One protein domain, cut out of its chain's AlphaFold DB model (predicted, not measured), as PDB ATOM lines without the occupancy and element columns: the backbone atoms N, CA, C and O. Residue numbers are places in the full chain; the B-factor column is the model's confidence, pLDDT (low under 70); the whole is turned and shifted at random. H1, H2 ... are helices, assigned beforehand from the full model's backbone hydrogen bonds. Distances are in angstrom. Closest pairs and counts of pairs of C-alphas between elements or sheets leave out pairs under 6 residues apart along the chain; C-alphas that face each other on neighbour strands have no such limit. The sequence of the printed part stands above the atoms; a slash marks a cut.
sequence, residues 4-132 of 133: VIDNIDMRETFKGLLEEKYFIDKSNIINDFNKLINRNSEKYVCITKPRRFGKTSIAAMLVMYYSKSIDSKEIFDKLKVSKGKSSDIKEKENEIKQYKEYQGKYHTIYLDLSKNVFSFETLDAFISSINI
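AT A GLANCE: This is residues 4 to 132 of the 133 residues of the protein "AAA-ATPase_like domain-containing protein" of Neocallimastix californiae (UniProt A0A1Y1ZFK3). A loose cluster of helices is gathered about H3, with H1 crossing H3 on one side, H2, H5 and H6 packed together on another and H4 near H3 and H5, while a long tail leads away to H7, which lies by itself at the far end. Two stretches stick out from this body and stand free: residues 19 to 24, of which residue 19 belongs to H1, and residues 48 to 54. The printed part has 129 residues with seven named helices, H1 to H7 in chain order, and no named strand; the class is all helix, with under half of the residues, 63, in named elements. The whole is only just compact, close to loose, with a radius of gyration of the C-alphas of 16.4 A and spans of 54 by 40 by 30 A.

HOW THE PARTS SIT: Begin at the longest helix, H6, residues 89 to 102. Look there for H2, residues 29 to 36, which touches H6 about perpendicular at 86 degrees; their closest C-alphas are those of Asn 31 and Glu 95, 5.9 A apart. H5, residues 80 to 83, touches H6 too, closest at the C-alphas of Ser 82 and Ile 96, 5.8 A. H2 and H5 only just touch, with 3 pairs of C-alphas within 8 A, the closest being Asn 31 and Val 81 at 6.3 A. H3, residues 55 to 66, is close to H6 but not clearly touching: the C-alphas of Tyr 66 and Tyr 102 are 6.5 A apart. H1, residues 8 to 19, touches H3, with the C-alphas of Met 10 and Ala 60 closest at 4.6 A; their lines stand at 72 degrees, only just about perpendicular. H4, residues 73 to 77, touches no helix but is near H3 and H5. H7, residues 123 to 130, touches no helix and is apart from H3 and H6. Every O i to N i+4 pair is within hydrogen-bond range in H1, H3, H4, H6 and H7; H2 has 2 of 4, and H5 is too short for one.

IN THESE COORDINATES: Find C-alpha 89 at (56.971, 136.814, 150.066); from there H6 runs 20.1 A to C-alpha 102 at (64.358, 118.238, 147.867). H1 is 17.0 A long, H3 16.7 A and H2 11.5 A. H7 runs 11.0 A and ends with C-alpha 130 at (67.881, 96.998, 130.196).

THE WHOLE: The C-alphas of Ile 89 and Glu 121 are the two farthest apart, 54.4 A. The links H2 to H3 and H6 to H7 are long. Within the second, residues 109 to 110 pair antiparallel with residues 4 to 5. The printed part has no cut; its mean pLDDT is 90.9, with residue 4 and residues 131 to 132 under 70.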
ATOM      1  N   VAL A   4      70.335 104.772 133.400       69.75
ATOM      2  CA  VAL A   4      71.430 105.042 134.334       69.75
ATOM      3  C   VAL A   4      70.836 105.712 135.558       69.75
ATOM      4  O   VAL A   4      70.258 106.801 135.466       69.75
ATOM      5  N   ILE A   5      70.959 105.023 136.688       78.81
ATOM      6  CA  ILE A   5      70.601 105.559 137.996       78.81
ATOM      7  C   ILE A   5      71.674 106.565 138.392       78.81
ATOM      8  O   ILE A   5      72.860 106.268 138.279       78.81
ATOM      9  N   ASP A   6      71.252 107.746 138.845       81.25
ATOM     10  CA  ASP A   6      72.147 108.799 139.333       81.25
ATOM     11  C   ASP A   6      73.279 109.109 138.339       81.25
ATOM     12  O   ASP A   6      74.466 109.105 138.656       81.25
ATOM     13  N   ASN A   7      72.866 109.338 137.091       83.88
ATOM     14  CA  ASN A   7      73.732 109.427 135.924       83.88
ATOM     15  C   ASN A   7      74.861 110.470 136.090       83.88
ATOM     16  O   ASN A   7      74.627 111.682 136.066       83.88
ATOM     17  N   ILE A   8      76.103 109.984 136.198       84.94
ATOM     18  CA  ILE A   8      77.311 110.809 136.347       84.94
ATOM     19  C   ILE A   8      77.597 111.626 135.074       84.94
ATOM     20  O   ILE A   8      78.036 112.769 135.172       84.94
ATOM     21  N   ASP A   9      77.273 111.126 133.880       89.00
ATOM     22  CA  ASP A   9      77.456 111.885 132.632       89.00
ATOM     23  C   ASP A   9      76.569 113.139 132.597       89.00
ATOM     24  O   ASP A   9      76.959 114.180 132.063       89.00
ATOM     25  N   MET A  10      75.375 113.081 133.198       91.31
ATOM     26  CA  MET A  10      74.491 114.243 133.347       91.31
ATOM     27  C   MET A  10      75.086 115.291 134.293       91.31
ATOM     28  O   MET A  10      74.935 116.487 134.040       91.31
ATOM     29  N   ARG A  11      75.815 114.870 135.336       90.56
ATOM     30  CA  ARG A  11      76.582 115.786 136.197       90.56
ATOM     31  C   ARG A  11      77.647 116.521 135.393       90.56
ATOM     32  O   ARG A  11      77.711 117.746 135.457       90.56
ATOM     33  N   GLU A  12      78.458 115.793 134.632       93.06
ATOM     34  CA  GLU A  12      79.525 116.400 133.826       93.06
ATOM     35  C   GLU A  12      78.949 117.285 132.712       93.06
ATOM     36  O   GLU A  12      79.442 118.388 132.477       93.06
ATOM     37  N   THR A  13      77.816 116.890 132.124       94.25
ATOM     38  CA  THR A  13      77.059 117.732 131.186       94.25
ATOM     39  C   THR A  13      76.643 119.055 131.830       94.25
ATOM     40  O   THR A  13      76.834 120.112 131.232       94.25
ATOM     41  N   PHE A  14      76.072 119.037 133.041       95.69
ATOM     42  CA  PHE A  14      75.647 120.273 133.700       95.69
ATOM     43  C   PHE A  14      76.825 121.138 134.156       95.69
ATOM     44  O   PHE A  14      76.760 122.356 134.008       95.69
ATOM     45  N   LYS A  15      77.920 120.543 134.640       95.25
ATOM     46  CA  LYS A  15      79.152 121.287 134.942       95.25
ATOM     47  C   LYS A  15      79.720 121.982 133.709       95.25
ATOM     48  O   LYS A  15      79.990 123.175 133.779       95.25
ATOM     49  N   GLY A  16      79.799 121.282 132.577       95.75
ATOM     50  CA  GLY A  16      80.244 121.882 131.319       95.75
ATOM     51  C   GLY A  16      79.385 123.081 130.915       95.75
ATOM     52  O   GLY A  16      79.922 124.107 130.513       95.75
ATOM     53  N   LEU A  17      78.060 123.004 131.111       95.12
ATOM     54  CA  LEU A  17      77.156 124.137 130.874       95.12
ATOM     55  C   LEU A  17      77.459 125.338 131.783       95.12
ATOM     56  O   LEU A  17      77.363 126.473 131.327       95.12
ATOM     57  N   LEU A  18      77.807 125.108 133.054       95.44
ATOM     58  CA  LEU A  18      78.149 126.177 134.004       95.44
ATOM     59  C   LEU A  18      79.452 126.902 133.639       95.44
ATOM     60  O   LEU A  18      79.617 128.066 133.996       95.44
ATOM     61  N   GLU A  19      80.360 126.223 132.939       95.62
ATOM     62  CA  GLU A  19      81.648 126.763 132.489       95.62
ATOM     63  C   GLU A  19      81.548 127.511 131.147       95.62
ATOM     64  O   GLU A  19      82.495 128.186 130.733       95.62
ATOM     65  N   GLU A  20      80.406 127.436 130.455       94.94
ATOM     66  CA  GLU A  20      80.212 128.139 129.189       94.94
ATOM     67  C   GLU A  20      80.265 129.663 129.368       94.94
ATOM     68  O   GLU A  20      79.582 130.247 130.214       94.94
ATOM     69  N   LYS A  21      80.990 130.343 128.466       95.88
ATOM     70  CA  LYS A  21      81.110 131.815 128.432       95.88
ATOM     71  C   LYS A  21      79.760 132.541 128.502       95.88
ATOM     72  O   LYS A  21      79.677 133.637 129.050       95.88
ATOM     73  N   TYR A  22      78.722 131.956 127.909       92.56
ATOM     74  CA  TYR A  22      77.384 132.542 127.818       92.56
ATOM     75  C   TYR A  22      76.338 131.716 128.575       92.56
ATOM     76  O   TYR A  22      75.213 131.538 128.099       92.56
ATOM     77  N   PHE A  23      76.692 131.214 129.761       93.12
ATOM     78  CA  PHE A  23      75.746 130.515 130.622       93.12
ATOM     79  C   PHE A  23      74.590 131.428 131.061       93.12
ATOM     80  O   PHE A  23      74.781 132.506 131.626       93.12
ATOM     81  N   ILE A  24      73.360 130.957 130.840       93.50
ATOM     82  CA  ILE A  24      72.143 131.594 131.346       93.50
ATOM     83  C   ILE A  24      71.531 130.698 132.411       93.50
ATOM     84  O   ILE A  24      70.996 129.629 132.109       93.50
ATOM     85  N   ASP A  25      71.533 131.188 133.646       96.38
ATOM     86  CA  ASP A  25      70.934 130.487 134.771       96.38
ATOM     87  C   ASP A  25      69.403 130.383 134.630       96.38
ATOM     88  O   ASP A  25      68.672 131.382 134.738       96.38
ATOM     89  N   LYS A  26      68.948 129.144 134.401       95.31
ATOM     90  CA  LYS A  26      67.546 128.709 134.280       95.31
ATOM     91  C   LYS A  26      67.109 127.797 135.433       95.31
ATOM     92  O   LYS A  26      66.074 127.141 135.328       95.31
ATOM     93  N   SER A  27      67.870 127.763 136.525       97.94
ATOM     94  CA  SER A  27      67.604 126.896 137.679       97.94
ATOM     95  C   SER A  27      66.238 127.134 138.318       97.94
ATOM     96  O   SER A  27      65.669 126.198 138.861       97.94
ATOM     97  N   ASN A  28      65.641 128.317 138.151       97.94
ATOM     98  CA  ASN A  28      64.292 128.620 138.643       97.94
ATOM     99  C   ASN A  28      63.191 127.667 138.148       97.94
ATOM    100  O   ASN A  28      62.130 127.597 138.763       97.94
ATOM    101  N   ILE A  29      63.420 126.910 137.068       96.12
ATOM    102  CA  ILE A  29      62.489 125.849 136.657       96.12
ATOM    103  C   ILE A  29      62.323 124.783 137.753       96.12
ATOM    104  O   ILE A  29      61.250 124.209 137.895       96.12
ATOM    105  N   ILE A  30      63.352 124.549 138.573       98.12
ATOM    106  CA  ILE A  30      63.305 123.614 139.700       98.12
ATOM    107  C   ILE A  30      62.265 124.060 140.735       98.12
ATOM    108  O   ILE A  30      61.602 123.206 141.313       98.12
ATOM    109  N   ASN A  31      62.052 125.368 140.939       98.25
ATOM    110  CA  ASN A  31      60.996 125.840 141.841       98.25
ATOM    111  C   ASN A  31      59.606 125.380 141.368       98.25
ATOM    112  O   ASN A  31      58.764 125.071 142.203       98.25
ATOM    113  N   ASP A  32      59.376 125.284 140.052       96.19
ATOM    114  CA  ASP A  32      58.129 124.728 139.511       96.19
ATOM    115  C   ASP A  32      58.052 123.220 139.725       96.19
ATOM    116  O   ASP A  32      57.053 122.736 140.242       96.19
ATOM    117  N   PHE A  33      59.116 122.481 139.397       96.88
ATOM    118  CA  PHE A  33      59.151 121.028 139.596       96.88
ATOM    119  C   PHE A  33      58.961 120.634 141.067       96.88
ATOM    120  O   PHE A  33      58.220 119.698 141.358       96.88
ATOM    121  N   ASN A  34      59.552 121.380 142.003       97.19
ATOM    122  CA  ASN A  34      59.406 121.144 143.439       97.19
ATOM    123  C   ASN A  34      57.945 121.237 143.911       97.19
ATOM    124  O   ASN A  34      57.542 120.469 144.780       97.19
ATOM    125  N   LYS A  35      57.122 122.114 143.315       94.81
ATOM    126  CA  LYS A  35      55.687 122.232 143.649       94.81
ATOM    127  C   LYS A  35      54.876 120.997 143.242       94.81
ATOM    128  O   LYS A  35      53.796 120.771 143.796       94.81
ATOM    129  N   LEU A  36      55.386 120.223 142.284       95.00
ATOM    130  CA  LEU A  36      54.736 119.033 141.734       95.00
ATOM    131  C   LEU A  36      55.070 117.757 142.516       95.00
ATOM    132  O   LEU A  36      54.380 116.744 142.375       95.00
ATOM    133  N   ILE A  37      56.108 117.789 143.355       93.06
ATOM    134  CA  ILE A  37      56.471 116.660 144.213       93.06
ATOM    135  C   ILE A  37      55.310 116.373 145.176       93.06
ATOM    136  O   ILE A  37      54.681 117.283 145.712       93.06
ATOM    137  N   ASN A  38      54.996 115.088 145.363       87.56
ATOM    138  CA  ASN A  38      53.868 114.592 146.167       87.56
ATOM    139  C   ASN A  38      52.462 115.018 145.686       87.56
ATOM    140  O   ASN A  38      51.483 114.817 146.404       87.56
ATOM    141  N   ARG A  39      52.318 115.554 144.463       89.06
ATOM    142  CA  ARG A  39      51.005 115.774 143.830       89.06
ATOM    143  C   ARG A  39      50.531 114.504 143.124       89.06
ATOM    144  O   ARG A  39      51.314 113.810 142.483       89.06
ATOM    145  N   ASN A  40      49.238 114.189 143.212       82.31
ATOM    146  CA  ASN A  40      48.708 112.944 142.646       82.31
ATOM    147  C   ASN A  40      48.627 112.975 141.112       82.31
ATOM    148  O   ASN A  40      49.231 112.126 140.457       82.31
ATOM    149  N   SER A  41      47.916 113.950 140.543       80.12
ATOM    150  CA  SER A  41      47.667 114.064 139.097       80.12
ATOM    151  C   SER A  41      48.638 115.000 138.365       80.12
ATOM    152  O   SER A  41      48.856 114.833 137.172       80.12
ATOM    153  N   GLU A  42      49.250 115.957 139.065       83.81
ATOM    154  CA  GLU A  42      50.029 117.054 138.457       83.81
ATOM    155  C   GLU A  42      51.544 116.782 138.403       83.81
ATOM    156  O   GLU A  42      52.315 117.615 137.940       83.81
ATOM    157  N   LYS A  43      51.997 115.610 138.866       88.62
ATOM    158  CA  LYS A  43      53.428 115.257 138.956       88.62
ATOM    159  C   LYS A  43      54.102 114.927 137.620       88.62
ATOM    160  O   LYS A  43      55.323 114.803 137.566       88.62
ATOM    161  N   TYR A  44      53.330 114.747 136.551       91.00
ATOM    162  CA  TYR A  44      53.854 114.376 135.238       91.00
ATOM    163  C   TYR A  44      54.046 115.620 134.372       91.00
ATOM    164  O   TYR A  44      53.090 116.335 134.083       91.00
ATOM    165  N   VAL A  45      55.281 115.863 133.924       91.38
ATOM    166  CA  VAL A  45      55.629 117.039 133.118       91.38
ATOM    167  C   VAL A  45      56.105 116.610 131.738       91.38
ATOM    168  O   VAL A  45      57.101 115.901 131.606       91.38
ATOM    169  N   CYS A  46      55.432 117.099 130.698       90.62
ATOM    170  CA  CYS A  46      55.878 116.970 129.315       90.62
ATOM    171  C   CYS A  46      56.402 118.320 128.811       90.62
ATOM    172  O   CYS A  46      55.679 119.315 128.812       90.62
ATOM    173  N   ILE A  47      57.663 118.367 128.366       86.31
ATOM    174  CA  ILE A  47      58.269 119.575 127.786       86.31
ATOM    175  C   ILE A  47      58.474 119.366 126.286       86.31
ATOM    176  O   ILE A  47      59.498 118.836 125.844       86.31
ATOM    177  N   THR A  48      57.529 119.852 125.482       84.81
ATOM    178  CA  THR A  48      57.645 119.872 124.022       84.81
ATOM    179  C   THR A  48      58.399 121.132 123.588       84.81
ATOM    180  O   THR A  48      57.971 122.265 123.788       84.81
ATOM    181  N   LYS A  49      59.601 120.960 123.032       80.56
ATOM    182  CA  LYS A  49      60.381 122.055 122.425       80.56
ATOM    183  C   LYS A  49      61.043 121.566 121.129       80.56
ATOM    184  O   LYS A  49      61.321 120.368 121.048       80.56
ATOM    185  N   PRO A  50      61.419 122.436 120.177       85.50
ATOM    186  CA  PRO A  50      62.182 122.030 118.991       85.50
ATOM    187  C   PRO A  50      63.599 121.520 119.315       85.50
ATOM    188  O   PRO A  50      64.108 121.672 120.434       85.50
ATOM    189  N   ARG A  51      64.268 120.883 118.348       80.75
ATOM    190  CA  ARG A  51      65.659 120.405 118.493       80.75
ATOM    191  C   ARG A  51      66.590 121.563 118.906       80.75
ATOM    192  O   ARG A  51      66.432 122.668 118.414       80.75
ATOM    193  N   ARG A  52      67.559 121.303 119.799       79.69
ATOM    194  CA  ARG A  52      68.541 122.276 120.356       79.69
ATOM    195  C   ARG A  52      68.006 123.353 121.316       79.69
ATOM    196  O   ARG A  52      68.765 124.201 121.757       79.69
ATOM    197  N   PHE A  53      66.757 123.266 121.765       84.12
ATOM    198  CA  PHE A  53      66.206 124.193 122.772       84.12
ATOM    199  C   PHE A  53      66.514 123.805 124.237       84.12
ATOM    200  O   PHE A  53      65.692 124.012 125.128       84.12
ATOM    201  N   GLY A  54      67.675 123.197 124.505       85.50
ATOM    202  CA  GLY A  54      68.150 122.947 125.875       85.50
ATOM    203  C   GLY A  54      67.362 121.912 126.691       85.50
ATOM    204  O   GLY A  54      67.398 121.958 127.915       85.50
ATOM    205  N   LYS A  55      66.649 120.975 126.049       89.75
ATOM    206  CA  LYS A  55      65.951 119.883 126.763       89.75
ATOM    207  C   LYS A  55      66.918 119.013 127.569       89.75
ATOM    208  O   LYS A  55      66.688 118.797 128.750       89.75
ATOM    209  N   THR A  56      68.016 118.578 126.950       90.62
ATOM    210  CA  THR A  56      69.059 117.788 127.624       90.62
ATOM    211  C   THR A  56      69.710 118.575 128.757       90.62
ATOM    212  O   THR A  56      69.914 118.023 129.826       90.62
ATOM    213  N   SER A  57      69.944 119.878 128.574       93.00
ATOM    214  CA  SER A  57      70.467 120.760 129.625       93.00
ATOM    215  C   SER A  57      69.544 120.828 130.845       93.00
ATOM    216  O   SER A  57      70.014 120.764 131.975       93.00
ATOM    217  N   ILE A  58      68.224 120.918 130.627       93.69
ATOM    218  CA  ILE A  58      67.234 120.869 131.713       93.69
ATOM    219  C   ILE A  58      67.259 119.496 132.391       93.69
ATOM    220  O   ILE A  58      67.293 119.439 133.612       93.69
ATOM    221  N   ALA A  59      67.281 118.401 131.626       93.62
ATOM    222  CA  ALA A  59      67.352 117.054 132.195       93.62
ATOM    223  C   ALA A  59      68.613 116.863 133.055       93.62
ATOM    224  O   ALA A  59      68.507 116.403 134.187       93.62
ATOM    225  N   ALA A  60      69.776 117.295 132.561       95.38
ATOM    226  CA  ALA A  60      71.041 117.255 133.288       95.38
ATOM    227  C   ALA A  60      70.978 118.051 134.600       95.38
ATOM    228  O   ALA A  60      71.370 117.554 135.653       95.38
ATOM    229  N   MET A  61      70.403 119.256 134.549       96.88
ATOM    230  CA  MET A  61      70.185 120.094 135.729       96.88
ATOM    231  C   MET A  61      69.272 119.423 136.764       96.88
ATOM    232  O   MET A  61      69.589 119.438 137.949       96.88
ATOM    233  N   LEU A  62      68.155 118.822 136.333       96.75
ATOM    234  CA  LEU A  62      67.221 118.130 137.229       96.75
ATOM    235  C   LEU A  62      67.862 116.885 137.856       96.75
ATOM    236  O   LEU A  62      67.736 116.689 139.063       96.75
ATOM    237  N   VAL A  63      68.583 116.081 137.065       95.94
ATOM    238  CA  VAL A  63      69.335 114.918 137.567       95.94
ATOM    239  C   VAL A  63      70.330 115.363 138.633       95.94
ATOM    240  O   VAL A  63      70.302 114.855 139.748       95.94
ATOM    241  N   MET A  64      71.154 116.368 138.335       96.44
ATOM    242  CA  MET A  64      72.170 116.850 139.269       96.44
ATOM    243  C   MET A  64      71.582 117.479 140.543       96.44
ATOM    244  O   MET A  64      72.192 117.382 141.607       96.44
ATOM    245  N   TYR A  65      70.419 118.125 140.454       98.00
ATOM    246  CA  TYR A  65      69.755 118.735 141.606       98.00
ATOM    247  C   TYR A  65      69.120 117.700 142.547       98.00
ATOM    248  O   TYR A  65      69.295 117.783 143.763       98.00
ATOM    249  N   TYR A  66      68.370 116.736 142.004       97.69
ATOM    250  CA  TYR A  66      67.614 115.778 142.816       97.69
ATOM    251  C   TYR A  66      68.435 114.565 143.257       97.69
ATOM    252  O   TYR A  66      68.114 113.981 144.294       97.69
ATOM    253  N   SER A  67      69.458 114.177 142.486       96.44
ATOM    254  CA  SER A  67      70.222 112.951 142.728       96.44
ATOM    255  C   SER A  67      70.915 112.966 144.087       96.44
ATOM    256  O   SER A  67      71.746 113.824 144.369       96.44
ATOM    257  N   LYS A  68      70.617 111.965 144.914       94.44
ATOM    258  CA  LYS A  68      71.223 111.779 146.237       94.44
ATOM    259  C   LYS A  68      72.687 111.345 146.187       94.44
ATOM    260  O   LYS A  68      73.393 111.473 147.179       94.44
ATOM    261  N   SER A  69      73.120 110.802 145.051       91.19
ATOM    262  CA  SER A  69      74.479 110.288 144.852       91.19
ATOM    263  C   SER A  69      75.426 111.357 144.288       91.19
ATOM    264  O   SER A  69      76.613 111.095 144.109       91.19
ATOM    265  N   ILE A  70      74.920 112.567 144.009       90.19
ATOM    266  CA  ILE A  70      75.696 113.701 143.501       90.19
ATOM    267  C   ILE A  70      75.633 114.842 144.520       90.19
ATOM    268  O   ILE A  70      74.579 115.437 144.730       90.19
ATOM    269  N   ASP A  71      76.777 115.206 145.104       91.69
ATOM    270  CA  ASP A  71      76.867 116.436 145.893       91.69
ATOM    271  C   ASP A  71      76.872 117.655 144.960       91.69
ATOM    272  O   ASP A  71      77.844 117.932 144.247       91.69
ATOM    273  N   SER A  72      75.736 118.347 144.918       94.38
ATOM    274  CA  SER A  72      75.509 119.537 144.098       94.38
ATOM    275  C   SER A  72      75.173 120.778 144.928       94.38
ATOM    276  O   SER A  72      74.842 121.823 144.358       94.38
ATOM    277  N   LYS A  73      75.278 120.694 146.263       95.69
ATOM    278  CA  LYS A  73      74.800 121.740 147.174       95.69
ATOM    279  C   LYS A  73      75.451 123.089 146.898       95.69
ATOM    280  O   LYS A  73      74.762 124.063 146.606       95.69
ATOM    281  N   GLU A  74      76.779 123.124 146.916       95.62
ATOM    282  CA  GLU A  74      77.544 124.358 146.711       95.62
ATOM    283  C   GLU A  74      77.304 125.004 145.344       95.62
ATOM    284  O   GLU A  74      77.452 126.218 145.189       95.62
ATOM    285  N   ILE A  75      76.948 124.194 144.346       96.00
ATOM    286  CA  ILE A  75      76.680 124.659 142.989       96.00
ATOM    287  C   ILE A  75      75.331 125.369 142.956       96.00
ATOM    288  O   ILE A  75      75.273 126.539 142.581       96.00
ATOM    289  N   PHE A  76      74.254 124.711 143.394       98.12
ATOM    290  CA  PHE A  76      72.921 125.314 143.340       98.12
ATOM    291  C   PHE A  76      72.704 126.419 144.375       98.12
ATOM    292  O   PHE A  76      71.898 127.310 144.112       98.12
ATOM    293  N   ASP A  77      73.463 126.447 145.479       98.06
ATOM    294  CA  ASP A  77      73.412 127.552 146.447       98.06
ATOM    295  C   ASP A  77      73.756 128.898 145.780       98.06
ATOM    296  O   ASP A  77      73.228 129.943 146.173       98.06
ATOM    297  N   LYS A  78      74.576 128.876 144.721       97.25
ATOM    298  CA  LYS A  78      74.977 130.060 143.943       97.25
ATOM    299  C   LYS A  78      73.991 130.416 142.820       97.25
ATOM    300  O   LYS A  78      74.068 131.526 142.288       97.25
ATOM    301  N   LEU A  79      73.079 129.511 142.458       98.31
ATOM    302  CA  LEU A  79      72.121 129.686 141.362       98.31
ATOM    303  C   LEU A  79      70.811 130.337 141.835       98.31
ATOM    304  O   LEU A  79      70.533 130.451 143.025       98.31
ATOM    305  N   LYS A  80      69.984 130.795 140.893       98.44
ATOM    306  CA  LYS A  80      68.725 131.504 141.173       98.44
ATOM    307  C   LYS A  80      67.730 130.672 141.987       98.44
ATOM    308  O   LYS A  80      67.059 131.251 142.837       98.44
ATOM    309  N   VAL A  81      67.673 129.350 141.787       98.50
ATOM    310  CA  VAL A  81      66.732 128.460 142.496       98.50
ATOM    311  C   VAL A  81      66.807 128.601 144.019       98.50
ATOM    312  O   VAL A  81      65.765 128.591 144.676       98.50
ATOM    313  N   SER A  82      68.010 128.801 144.576       98.38
ATOM    314  CA  SER A  82      68.229 128.910 146.025       98.38
ATOM    315  C   SER A  82      67.603 130.165 146.637       98.38
ATOM    316  O   SER A  82      67.406 130.236 147.850       98.38
ATOM    317  N   LYS A  83      67.261 131.152 145.799       98.31
ATOM    318  CA  LYS A  83      66.696 132.449 146.188       98.31
ATOM    319  C   LYS A  83      65.177 132.510 146.020       98.31
ATOM    320  O   LYS A  83      64.586 133.518 146.407       98.31
ATOM    321  N   GLY A  84      64.560 131.476 145.444       97.88
ATOM    322  CA  GLY A  84      63.169 131.514 144.993       97.88
ATOM    323  C   GLY A  84      62.960 132.475 143.814       97.88
ATOM    324  O   GLY A  84      63.811 133.312 143.494       97.88
ATOM    325  N   LYS A  85      61.813 132.358 143.150       97.56
ATOM    326  CA  LYS A  85      61.465 133.141 141.958       97.56
ATOM    327  C   LYS A  85      60.201 133.986 142.112       97.56
ATOM    328  O   LYS A  85      60.030 134.905 141.312       97.56
ATOM    329  N   SER A  86      59.330 133.683 143.076       97.56
ATOM    330  CA  SER A  86      58.080 134.428 143.257       97.56
ATOM    331  C   SER A  86      58.314 135.844 143.794       97.56
ATOM    332  O   SER A  86      59.256 136.104 144.549       97.56
ATOM    333  N   SER A  87      57.440 136.762 143.385       97.38
ATOM    334  CA  SER A  87      57.344 138.122 143.925       97.38
ATOM    335  C   SER A  87      56.601 138.149 145.264       97.38
ATOM    336  O   SER A  87      56.814 139.060 146.060       97.38
ATOM    337  N   ASP A  88      55.726 137.167 145.505       98.25
ATOM    338  CA  ASP A  88      55.020 137.015 146.774       98.25
ATOM    339  C   ASP A  88      55.972 136.467 147.841       98.25
ATOM    340  O   ASP A  88      56.663 135.467 147.630       98.25
ATOM    341  N   ILE A  89      56.013 137.129 148.999       97.88
ATOM    342  CA  ILE A  89      56.971 136.814 150.066       97.88
ATOM    343  C   ILE A  89      56.738 135.400 150.608       97.88
ATOM    344  O   ILE A  89      57.698 134.648 150.772       97.88
ATOM    345  N   LYS A  90      55.478 135.008 150.832       98.12
ATOM    346  CA  LYS A  90      55.142 133.702 151.419       98.12
ATOM    347  C   LYS A  90      55.455 132.573 150.445       98.12
ATOM    348  O   LYS A  90      56.018 131.550 150.833       98.12
ATOM    349  N   GLU A  91      55.115 132.752 149.170       97.94
ATOM    350  CA  GLU A  91      55.437 131.764 148.142       97.94
ATOM    351  C   GLU A  91      56.951 131.630 147.957       97.94
ATOM    352  O   GLU A  91      57.461 130.512 147.885       97.94
ATOM    353  N   LYS A  92      57.684 132.747 147.952       98.31
ATOM    354  CA  LYS A  92      59.145 132.750 147.842       98.31
ATOM    355  C   LYS A  92      59.816 132.038 149.018       98.31
ATOM    356  O   LYS A  92      60.733 131.247 148.807       98.31
ATOM    357  N   GLU A  93      59.356 132.272 150.244       98.31
ATOM    358  CA  GLU A  93      59.832 131.548 151.429       98.31
ATOM    359  C   GLU A  93      59.599 130.038 151.296       98.31
ATOM    360  O   GLU A  93      60.498 129.241 151.581       98.31
ATOM    361  N   ASN A  94      58.428 129.635 150.793       98.06
ATOM    362  CA  ASN A  94      58.133 128.230 150.529       98.06
ATOM    363  C   ASN A  94      59.030 127.641 149.423       98.06
ATOM    364  O   ASN A  94      59.529 126.529 149.574       98.06
ATOM    365  N   GLU A  95      59.292 128.379 148.345       98.44
ATOM    366  CA  GLU A  95      60.209 127.957 147.279       98.44
ATOM    367  C   GLU A  95      61.638 127.730 147.801       98.44
ATOM    368  O   GLU A  95      62.265 126.729 147.448       98.44
ATOM    369  N   ILE A  96      62.137 128.608 148.679       98.56
ATOM    370  CA  ILE A  96      63.456 128.471 149.327       98.56
ATOM    371  C   ILE A  96      63.477 127.274 150.288       98.56
ATOM    372  O   ILE A  96      64.481 126.561 150.379       98.56
ATOM    373  N   LYS A  97      62.379 127.030 151.011       98.38
ATOM    374  CA  LYS A  97      62.244 125.859 151.885       98.38
ATOM    375  C   LYS A  97      62.288 124.563 151.073       98.38
ATOM    376  O   LYS A  97      63.104 123.695 151.368       98.38
ATOM    377  N   GLN A  98      61.471 124.469 150.023       98.00
ATOM    378  CA  GLN A  98      61.413 123.307 149.133       98.00
ATOM    379  C   GLN A  98      62.737 123.060 148.404       98.00
ATOM    380  O   GLN A  98      63.113 121.908 148.195       98.00
ATOM    381  N   TYR A  99      63.466 124.127 148.051       98.31
ATOM    382  CA  TYR A  99      64.820 124.011 147.514       98.31
ATOM    383  C   TYR A  99      65.712 123.149 148.429       98.31
ATOM    384  O   TYR A  99      66.268 122.137 148.008       98.31
ATOM    385  N   LYS A 100      65.783 123.488 149.718       97.44
ATOM    386  CA  LYS A 100      66.596 122.736 150.690       97.44
ATOM    387  C   LYS A 100      66.027 121.349 150.985       97.44
ATOM    388  O   LYS A 100      66.782 120.421 151.260       97.44
ATOM    389  N   GLU A 101      64.702 121.226 150.972       97.44
ATOM    390  CA  GLU A 101      63.998 119.981 151.275       97.44
ATOM    391  C   GLU A 101      64.298 118.891 150.245       97.44
ATOM    392  O   GLU A 101      64.547 117.757 150.640       97.44
ATOM    393  N   TYR A 102      64.313 119.228 148.950       97.75
ATOM    394  CA  TYR A 102      64.358 118.238 147.867       97.75
ATOM    395  C   TYR A 102      65.725 118.045 147.213       97.75
ATOM    396  O   TYR A 102      65.926 117.055 146.505       97.75
ATOM    397  N   GLN A 103      66.667 118.956 147.444       97.50
ATOM    398  CA  GLN A 103      68.011 118.838 146.897       97.50
ATOM    399  C   GLN A 103      68.725 117.578 147.407       97.50
ATOM    400  O   GLN A 103      68.825 117.344 148.615       97.50
ATOM    401  N   GLY A 104      69.245 116.778 146.473       96.56
ATOM    402  CA  GLY A 104      70.029 115.581 146.773       96.56
ATOM    403  C   GLY A 104      69.282 114.526 147.597       96.56
ATOM    404  O   GLY A 104      69.895 113.845 148.420       96.56
ATOM    405  N   LYS A 105      67.954 114.415 147.454       96.25
ATOM    406  CA  LYS A 105      67.127 113.485 148.251       96.25
ATOM    407  C   LYS A 105      66.634 112.252 147.511       96.25
ATOM    408  O   LYS A 105      66.131 111.335 148.157       96.25
ATOM    409  N   TYR A 106      66.776 112.197 146.191       95.62
ATOM    410  CA  TYR A 106      66.130 111.174 145.375       95.62
ATOM    411  C   TYR A 106      67.139 110.373 144.568       95.62
ATOM    412  O   TYR A 106      68.174 110.883 144.158       95.62
ATOM    413  N   HIS A 107      66.811 109.118 144.285       94.38
ATOM    414  CA  HIS A 107      67.425 108.455 143.145       94.38
ATOM    415  C   HIS A 107      66.826 109.015 141.867       94.38
ATOM    416  O   HIS A 107      65.608 109.171 141.753       94.38
ATOM    417  N   THR A 108      67.684 109.302 140.903       93.19
ATOM    418  CA  THR A 108      67.267 109.806 139.598       93.19
ATOM    419  C   THR A 108      67.438 108.723 138.553       93.19
ATOM    420  O   THR A 108      68.438 108.014 138.535       93.19
ATOM    421  N   ILE A 109      66.446 108.593 137.682       90.81
ATOM    422  CA  ILE A 109      66.475 107.676 136.551       90.81
ATOM    423  C   ILE A 109      66.496 108.526 135.290       90.81
ATOM    424  O   ILE A 109      65.547 109.262 135.012       90.81
ATOM    425  N   TYR A 110      67.585 108.428 134.529       88.88
ATOM    426  CA  TYR A 110      67.675 109.033 133.208       88.88
ATOM    427  C   TYR A 110      67.513 107.962 132.131       88.88
ATOM    428  O   TYR A 110      68.216 106.949 132.140       88.88
ATOM    429  N   LEU A 111      66.587 108.207 131.205       84.94
ATOM    430  CA  LEU A 111      66.284 107.342 130.069       84.94
ATOM    431  C   LEU A 111      66.466 108.133 128.772       84.94
ATOM    432  O   LEU A 111      65.732 109.087 128.509       84.94
ATOM    433  N   ASP A 112      67.433 107.720 127.954       82.88
ATOM    434  CA  ASP A 112      67.641 108.251 126.606       82.88
ATOM    435  C   ASP A 112      67.177 107.236 125.560       82.88
ATOM    436  O   ASP A 112      67.841 106.232 125.300       82.88
ATOM    437  N   LEU A 113      66.032 107.530 124.944       80.19
ATOM    438  CA  LEU A 113      65.433 106.723 123.881       80.19
ATOM    439  C   LEU A 113      65.881 107.158 122.475       80.19
ATOM    440  O   LEU A 113      65.404 106.628 121.477       80.19
ATOM    441  N   SER A 114      66.784 108.136 122.363       77.81
ATOM    442  CA  SER A 114      67.280 108.590 121.059       77.81
ATOM    443  C   SER A 114      68.353 107.675 120.464       77.81
ATOM    444  O   SER A 114      68.671 107.791 119.281       77.81
ATOM    445  N   LYS A 115      68.911 106.763 121.267       72.81
ATOM    446  CA  LYS A 115      70.007 105.871 120.880       72.81
ATOM    447  C   LYS A 115      69.606 104.419 121.086       72.81
ATOM    448  O   LYS A 115      69.066 104.074 122.133       72.81
ATOM    449  N   ASN A 116      69.937 103.568 120.118       72.38
ATOM    450  CA  ASN A 116      69.843 102.106 120.200       72.38
ATOM    451  C   ASN A 116      68.437 101.532 120.477       72.38
ATOM    452  O   ASN A 116      68.304 100.333 120.636       72.38
ATOM    453  N   VAL A 117      67.365 102.329 120.500       74.81
ATOM    454  CA  VAL A 117      65.997 101.777 120.572       74.81
ATOM    455  C   VAL A 117      65.664 101.024 119.283       74.81
ATOM    456  O   VAL A 117      65.132  99.924 119.321       74.81
ATOM    457  N   PHE A 118      66.060 101.581 118.136       77.19
ATOM    458  CA  PHE A 118      65.800 100.995 116.820       77.19
ATOM    459  C   PHE A 118      66.683  99.789 116.474       77.19
ATOM    460  O   PHE A 118      66.525  99.227 115.397       77.19
ATOM    461  N   SER A 119      67.622  99.394 117.342       82.88
ATOM    462  CA  SER A 119      68.407  98.169 117.135       82.88
ATOM    463  C   SER A 119      67.701  96.910 117.644       82.88
ATOM    464  O   SER A 119      68.261  95.826 117.521       82.88
ATOM    465  N   PHE A 120      66.504  97.041 118.225       84.50
ATOM    466  CA  PHE A 120      65.696  95.928 118.716       84.50
ATOM    467  C   PHE A 120      64.419  95.816 117.886       84.50
ATOM    468  O   PHE A 120      63.739  96.812 117.648       84.50
ATOM    469  N   GLU A 121      64.088  94.596 117.464       86.88
ATOM    470  CA  GLU A 121      62.888  94.329 116.660       86.88
ATOM    471  C   GLU A 121      61.597  94.376 117.489       86.88
ATOM    472  O   GLU A 121      60.528  94.667 116.954       86.88
ATOM    473  N   THR A 122      61.678  94.116 118.798       88.69
ATOM    474  CA  THR A 122      60.521  94.099 119.701       88.69
ATOM    475  C   THR A 122      60.771  94.911 120.969       88.69
ATOM    476  O   THR A 122      61.908  95.073 121.424       88.69
ATOM    477  N   LEU A 123      59.681  95.407 121.568       81.88
ATOM    478  CA  LEU A 123      59.726  96.096 122.860       81.88
ATOM    479  C   LEU A 123      60.270  95.179 123.962       81.88
ATOM    480  O   LEU A 123      61.058  95.632 124.785       81.88
ATOM    481  N   ASP A 124      59.901  93.898 123.949       85.56
ATOM    482  CA  ASP A 124      60.384  92.929 124.932       85.56
ATOM    483  C   ASP A 124      61.897  92.731 124.825       85.56
ATOM    484  O   ASP A 124      62.585  92.776 125.840       85.56
ATOM    485  N   ALA A 125      62.446  92.623 123.608       85.25
ATOM    486  CA  ALA A 125      63.892  92.527 123.407       85.25
ATOM    487  C   ALA A 125      64.625  93.777 123.929       85.25
ATOM    488  O   ALA A 125      65.678  93.671 124.563       85.25
ATOM    489  N   PHE A 126      64.040  94.960 123.716       82.62
ATOM    490  CA  PHE A 126      64.544  96.212 124.274       82.62
ATOM    491  C   PHE A 126      64.496  96.218 125.812       82.62
ATOM    492  O   PHE A 126      65.510  96.511 126.446       82.62
ATOM    493  N   ILE A 127      63.364  95.858 126.427       80.00
ATOM    494  CA  ILE A 127      63.209  95.818 127.893       80.00
ATOM    495  C   ILE A 127      64.174  94.802 128.511       80.00
ATOM    496  O   ILE A 127      64.862  95.118 129.483       80.00
ATOM    497  N   SER A 128      64.286  93.607 127.926       82.94
ATOM    498  CA  SER A 128      65.222  92.576 128.373       82.94
ATOM    499  C   SER A 128      66.664  93.063 128.354       82.94
ATOM    500  O   SER A 128      67.396  92.725 129.270       82.94
ATOM    501  N   SER A 129      67.064  93.898 127.387       78.38
ATOM    502  CA  SER A 129      68.424  94.460 127.334       78.38
ATOM    503  C   SER A 129      68.750  95.429 128.480       78.38
ATOM    504  O   SER A 129      69.918  95.622 128.807       78.38
ATOM    505  N   ILE A 130      67.729  96.037 129.094       72.88
ATOM    506  CA  ILE A 130      67.881  96.998 130.196       72.88
ATOM    507  C   ILE A 130      67.981  96.277 131.546       72.88
ATOM    508  O   ILE A 130      68.704  96.731 132.429       72.88
ATOM    509  N   ASN A 131      67.285  95.149 131.697       64.19
ATOM    510  CA  ASN A 131      67.145  94.415 132.958       64.19
ATOM    511  C   ASN A 131      68.291  93.413 133.243       64.19
ATOM    512  O   ASN A 131      68.110  92.517 134.058       64.19
ATOM    513  N   ILE A 132      69.449  93.517 132.573       54.91
ATOM    514  CA  ILE A 132      70.556  92.530 132.670       54.91
ATOM    515  C   ILE A 132      71.485  92.762 133.887       54.91
ATOM    516  O   ILE A 132      72.487  92.070 134.030       54.91
TER     517      ILE A 132